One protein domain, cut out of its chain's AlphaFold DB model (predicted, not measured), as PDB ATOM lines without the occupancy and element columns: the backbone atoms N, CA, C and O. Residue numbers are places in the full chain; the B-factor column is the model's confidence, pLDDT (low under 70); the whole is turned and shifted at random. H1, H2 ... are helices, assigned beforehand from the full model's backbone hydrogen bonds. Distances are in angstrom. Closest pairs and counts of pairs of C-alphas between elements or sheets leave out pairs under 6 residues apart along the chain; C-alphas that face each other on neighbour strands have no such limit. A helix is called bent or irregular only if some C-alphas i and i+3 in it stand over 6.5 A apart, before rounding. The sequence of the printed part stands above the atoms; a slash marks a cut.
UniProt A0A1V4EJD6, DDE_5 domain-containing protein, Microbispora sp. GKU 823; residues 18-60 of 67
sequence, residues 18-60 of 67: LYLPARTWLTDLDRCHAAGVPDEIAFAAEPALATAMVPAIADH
ATOM      1  N   LEU A  18      -1.842  20.167  10.054       83.88
ATOM      2  CA  LEU A  18      -2.946  19.285  10.394       83.88
ATOM      3  C   LEU A  18      -4.214  19.751   9.673       83.88
ATOM      4  O   LEU A  18      -4.604  20.908   9.777       83.88
ATOM      5  N   TYR A  19      -4.842  18.847   8.925       83.38
ATOM      6  CA  TYR A  19      -6.177  19.077   8.385       83.38
ATOM      7  C   TYR A  19      -7.193  18.501   9.370       83.38
ATOM      8  O   TYR A  19      -7.160  17.304   9.653       83.38
ATOM      9  N   LEU A  20      -8.085  19.348   9.881       84.12
ATOM     10  CA  LEU A  20      -9.144  18.956  10.808       84.12
ATOM     11  C   LEU A  20     -10.506  19.265  10.189       84.12
ATOM     12  O   LEU A  20     -10.779  20.425   9.894       84.12
ATOM     13  N   PRO A  21     -11.393  18.275   9.995       81.94
ATOM     14  CA  PRO A  21     -12.749  18.538   9.534       81.94
ATOM     15  C   PRO A  21     -13.546  19.362  10.555       81.94
ATOM     16  O   PRO A  21     -13.737  18.943  11.699       81.94
ATOM     17  N   ALA A  22     -14.094  20.504  10.126       77.81
ATOM     18  CA  ALA A  22     -14.821  21.406  11.021       77.81
ATOM     19  C   ALA A  22     -16.007  20.753  11.741       77.81
ATOM     20  O   ALA A  22     -16.232  21.017  12.913       77.81
ATOM     21  N   ARG A  23     -16.751  19.880  11.053       77.75
ATOM     22  CA  ARG A  23     -17.993  19.286  11.577       77.75
ATOM     23  C   ARG A  23     -17.796  18.214  12.651       77.75
ATOM     24  O   ARG A  23     -18.774  17.851  13.289       77.75
ATOM     25  N   THR A  24     -16.600  17.646  12.784       76.75
ATOM     26  CA  THR A  24     -16.368  16.484  13.663       76.75
ATOM     27  C   THR A  24     -15.243  16.683  14.665       76.75
ATOM     28  O   THR A  24     -15.175  15.927  15.632       76.75
ATOM     29  N   TRP A  25     -14.367  17.664  14.436       79.06
ATOM     30  CA  TRP A  25     -13.234  17.957  15.311       79.06
ATOM     31  C   TRP A  25     -13.342  19.338  15.943       79.06
ATOM     32  O   TRP A  25     -13.281  19.452  17.156       79.06
ATOM     33  N   LEU A  26     -13.586  20.386  15.153       75.31
ATOM     34  CA  LEU A  26     -13.571  21.761  15.676       75.31
ATOM     35  C   LEU A  26     -14.815  22.130  16.501       75.31
ATOM     36  O   LEU A  26     -14.863  23.197  17.100       75.31
ATOM     37  N   THR A  27     -15.813  21.248  16.547       79.56
ATOM     38  CA  THR A  27     -16.965  21.336  17.457       79.56
ATOM     39  C   THR A  27     -16.730  20.636  18.798       79.56
ATOM     40  O   THR A  27     -17.594  20.704  19.664       79.56
ATOM     41  N   ASP A  28     -15.606  19.932  18.958       81.62
ATOM     42  CA  ASP A  28     -15.247  19.140  20.137       81.62
ATOM     43  C   ASP A  28     -13.807  19.491  20.560       81.62
ATOM     44  O   ASP A  28     -12.821  18.883  20.128       81.62
ATOM     45  N   LEU A  29     -13.696  20.560  21.357       77.81
ATOM     46  CA  LEU A  29     -12.415  21.093  21.825       77.81
ATOM     47  C   LEU A  29     -11.702  20.120  22.771       77.81
ATOM     48  O   LEU A  29     -10.488  19.976  22.667       77.81
ATOM     49  N   ASP A  30     -12.441  19.380  23.602       83.81
ATOM     50  CA  ASP A  30     -11.867  18.378  24.509       83.81
ATOM     51  C   ASP A  30     -11.159  17.268  23.722       83.81
ATOM     52  O   ASP A  30     -10.040  16.860  24.048       83.81
ATOM     53  N   ARG A  31     -11.769  16.816  22.622       83.06
ATOM     54  CA  ARG A  31     -11.142  15.867  21.699       83.06
ATOM     55  C   ARG A  31      -9.904  16.453  21.017       83.06
ATOM     56  O   ARG A  31      -8.925  15.730  20.826       83.06
ATOM     57  N   CYS A  32      -9.937  17.728  20.635       82.06
ATOM     58  CA  CYS A  32      -8.782  18.420  20.058       82.06
ATOM     59  C   CYS A  32      -7.621  18.496  21.058       82.06
ATOM     60  O   CYS A  32      -6.495  18.131  20.715       82.06
ATOM     61  N   HIS A  33      -7.901  18.863  22.308       82.38
ATOM     62  CA  HIS A  33      -6.913  18.929  23.388       82.38
ATOM     63  C   HIS A  33      -6.328  17.561  23.716       82.38
ATOM     64  O   HIS A  33      -5.108  17.416  23.783       82.38
ATOM     65  N   ALA A  34      -7.171  16.532  23.830       85.25
ATOM     66  CA  ALA A  34      -6.723  15.158  24.050       85.25
ATOM     67  C   ALA A  34      -5.822  14.644  22.911       85.25
ATOM     68  O   ALA A  34      -4.935  13.824  23.143       85.25
ATOM     69  N   ALA A  35      -6.025  15.138  21.686       83.50
ATOM     70  CA  ALA A  35      -5.193  14.833  20.524       83.50
ATOM     71  C   ALA A  35      -3.958  15.750  20.378       83.50
ATOM     72  O   ALA A  35      -3.175  15.560  19.447       83.50
ATOM     73  N   GLY A  36      -3.771  16.729  21.270       83.19
ATOM     74  CA  GLY A  36      -2.654  17.677  21.233       83.19
ATOM     75  C   GLY A  36      -2.747  18.709  20.106       83.19
ATOM     76  O   GLY A  36      -1.719  19.174  19.615       83.19
ATOM     77  N   VAL A  37      -3.960  19.036  19.657       80.75
ATOM     78  CA  VAL A  37      -4.206  20.101  18.679       80.75
ATOM     79  C   VAL A  37      -4.089  21.461  19.384       80.75
ATOM     80  O   VAL A  37      -4.820  21.679  20.349       80.75
ATOM     81  N   PRO A  38      -3.215  22.375  18.921       75.06
ATOM     82  CA  PRO A  38      -3.138  23.735  19.455       75.06
ATOM     83  C   PRO A  38      -4.429  24.530  19.235       75.06
ATOM     84  O   PRO A  38      -5.065  24.404  18.185       75.06
ATOM     85  N   ASP A  39      -4.765  25.410  20.179       73.19
ATOM     86  CA  ASP A  39      -5.981  26.238  20.137       73.19
ATOM     87  C   ASP A  39      -6.011  27.220  18.959       73.19
ATOM     88  O   ASP A  39      -7.079  27.645  18.518       73.19
ATOM     89  N   GLU A  40      -4.843  27.566  18.411       73.12
ATOM     90  CA  GLU A  40      -4.738  28.482  17.272       73.12
ATOM     91  C   GLU A  40      -5.116  27.828  15.927       73.12
ATOM     92  O   GLU A  40      -5.216  28.517  14.905       73.12
ATOM     93  N   ILE A  41      -5.317  26.503  15.891       73.12
ATOM     94  CA  ILE A  41      -5.639  25.775  14.659       73.12
ATOM     95  C   ILE A  41      -7.104  26.027  14.272       73.12
ATOM     96  O   ILE A  41      -8.028  25.334  14.698       73.12
ATOM     97  N   ALA A  42      -7.316  27.004  13.390       70.94
ATOM     98  CA  ALA A  42      -8.594  27.206  12.717       70.94
ATOM     99  C   ALA A  42      -8.822  26.179  11.592       70.94
ATOM    100  O   ALA A  42      -7.881  25.633  11.007       70.94
ATOM    101  N   PHE A  43     -10.092  25.956  11.235       77.19
ATOM    102  CA  PHE A  43     -10.432  25.182  10.042       77.19
ATOM    103  C   PHE A  43      -9.756  25.780   8.809       77.19
ATOM    104  O   PHE A  43      -9.957  26.951   8.491       77.19
ATOM    105  N   ALA A  44      -9.067  24.941   8.047       80.56
ATOM    106  CA  ALA A  44      -8.657  25.269   6.695       80.56
ATOM    107  C   ALA A  44      -8.939  24.075   5.789       80.56
ATOM    108  O   ALA A  44      -8.632  22.931   6.124       80.56
ATOM    109  N   ALA A  45      -9.537  24.338   4.627       83.94
ATOM    110  CA  ALA A  45      -9.695  23.317   3.603       83.94
ATOM    111  C   ALA A  45      -8.315  22.832   3.132       83.94
ATOM    112  O   ALA A  45      -7.366  23.612   3.069       83.94
ATOM    113  N   GLU A  46      -8.209  21.563   2.749       82.56
ATOM    114  CA  GLU A  46      -6.948  20.973   2.292       82.56
ATOM    115  C   GLU A  46      -6.266  21.774   1.157       82.56
ATOM    116  O   GLU A  46      -5.076  22.062   1.288       82.56
ATOM    117  N   PRO A  47      -6.972  22.279   0.120       85.44
ATOM    118  CA  PRO A  47      -6.339  23.126  -0.895       85.44
ATOM    119  C   PRO A  47      -5.828  24.463  -0.342       85.44
ATOM    120  O   PRO A  47      -4.795  24.965  -0.778       85.44
ATOM    121  N   ALA A  48      -6.532  25.045   0.634       87.12
ATOM    122  CA  ALA A  48      -6.116  26.294   1.270       87.12
ATOM    123  C   ALA A  48      -4.856  26.089   2.123       87.12
ATOM    124  O   ALA A  48      -3.947  26.918   2.089       87.12
ATOM    125  N   LEU A  49      -4.764  24.953   2.824       86.50
ATOM    126  CA  LEU A  49      -3.550  24.564   3.537       86.50
ATOM    127  C   LEU A  49      -2.360  24.462   2.576       86.50
ATOM    128  O   LEU A  49      -1.296  24.972   2.901       86.50
ATOM    129  N   ALA A  50      -2.536  23.871   1.390       86.94
ATOM    130  CA  ALA A  50      -1.439  23.629   0.449       86.94
ATOM    131  C   ALA A  50      -0.878  24.943  -0.085       86.94
ATOM    132  O   ALA A  50       0.329  25.179  -0.033       86.94
ATOM    133  N   THR A  51      -1.774  25.829  -0.519       90.62
ATOM    134  CA  THR A  51      -1.430  27.163  -1.020       90.62
ATOM    135  C   THR A  51      -0.691  27.994   0.025       90.62
ATOM    136  O   THR A  51       0.198  28.764  -0.322       90.62
ATOM    137  N   ALA A  52      -1.012  27.821   1.308       89.06
ATOM    138  CA  ALA A  52      -0.382  28.572   2.385       89.06
ATOM    139  C   ALA A  52       0.944  27.962   2.889       89.06
ATOM    140  O   ALA A  52       1.681  28.656   3.587       89.06
ATOM    141  N   MET A  53       1.262  26.698   2.577       89.31
ATOM    142  CA  MET A  53       2.506  26.037   3.020       89.31
ATOM    143  C   MET A  53       3.748  26.537   2.272       89.31
ATOM    144  O   MET A  53       4.789  26.737   2.886       89.31
ATOM    145  N   VAL A  54       3.646  26.773   0.959       87.50
ATOM    146  CA  VAL A  54       4.788  27.206   0.131       87.50
ATOM    147  C   VAL A  54       5.313  28.602   0.495       87.50
ATOM    148  O   VAL A  54       6.513  28.719   0.696       87.50
ATOM    149  N   PRO A  55       4.497  29.666   0.605       90.00
ATOM    150  CA  PRO A  55       5.018  30.977   0.994       90.00
ATOM    151  C   PRO A  55       5.536  30.996   2.438       90.00
ATOM    152  O   PRO A  55       6.552  31.624   2.700       90.00
ATOM    153  N   ALA A  56       4.918  30.242   3.354       86.44
ATOM    154  CA  ALA A  56       5.330  30.220   4.758       86.44
ATOM    155  C   ALA A  56       6.754  29.678   4.981       86.44
ATOM    156  O   ALA A  56       7.403  30.074   5.945       86.44
ATOM    157  N   ILE A  57       7.263  28.801   4.103       85.44
ATOM    158  CA  ILE A  57       8.656  28.337   4.207       85.44
ATOM    159  C   ILE A  57       9.659  29.430   3.827       85.44
ATOM    160  O   ILE A  57      10.795  29.384   4.271       85.44
ATOM    161  N   ALA A  58       9.265  30.416   3.016       82.25
ATOM    162  CA  ALA A  58      10.146  31.533   2.685       82.25
ATOM    163  C   ALA A  58      10.353  32.460   3.893       82.25
ATOM    164  O   ALA A  58      11.424  33.042   4.043       82.25
ATOM    165  N   ASP A  59       9.351  32.539   4.771       79.19
ATOM    166  CA  ASP A  59       9.405  33.309   6.015       79.19
ATOM    167  C   ASP A  59      10.121  32.554   7.152       79.19
ATOM    168  O   ASP A  59      10.461  33.148   8.176       79.19
ATOM    169  N   HIS A  60      10.367  31.251   6.981       69.12
ATOM    170  CA  HIS A  60      11.023  30.402   7.967       69.12
ATOM    171  C   HIS A  60      12.414  29.996   7.454       69.12
ATOM    172  O   HIS A  60      12.506  29.137   6.578       69.12
TER     173      HIS A  60
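Overview. This is residues 18 to 60 of the 67 residues of the protein "DDE_5 domain-containing protein" of Microbispora sp. GKU 823 (UniProt A0A1V4EJD6). A longer helix, H2, makes one end of a loose, elongated model and a short helix, H1, lies toward the other end, with winding stretches without a named element between them and before H1. The far part of H2 sticks out, residues 53 to 58, together with the last printed residues 59 and 60. The printed part has 43 residues, with two named helices in the order H1, H2 and no named strand; the class is all helix, though under half of the residues, 19 of the 43, are in named elements. The whole is loose, with a radius of gyration of the C-alphas of 11.9 A, and spans 34 by 19 by 12 A.

Arrangement. H2, residues 46 to 58, is apart from H1, residues 29 to 34. A long link of 11 residues joins the two. In H1 every O i to N i+4 pair is within hydrogen-bond range; in H2 5 of 9 are.

Along the chain. H2 begins at C-alpha 46 at (-6.948, 20.973, 2.292) and ends at C-alpha 58 at (10.146, 31.533, 2.685), 20.1 A from first to last C-alpha. It is neither bent nor irregular, but only just: C-alphas 51 and 54 are 6.3 A apart. H1 begins at C-alpha 29 at (-12.415, 21.093, 21.825) and measures 8.5 A from first to last C-alpha.

Size, cuts and confidence. The two C-alphas farthest apart are those of Asp 30 and Ala 58, at 33.7 A. Without residues 53 to 60, which stand free, the body spans 29 by 17 by 12 A. The printed part has no cut. The mean pLDDT of the printed part is 81.6, and residue 60 is under 70.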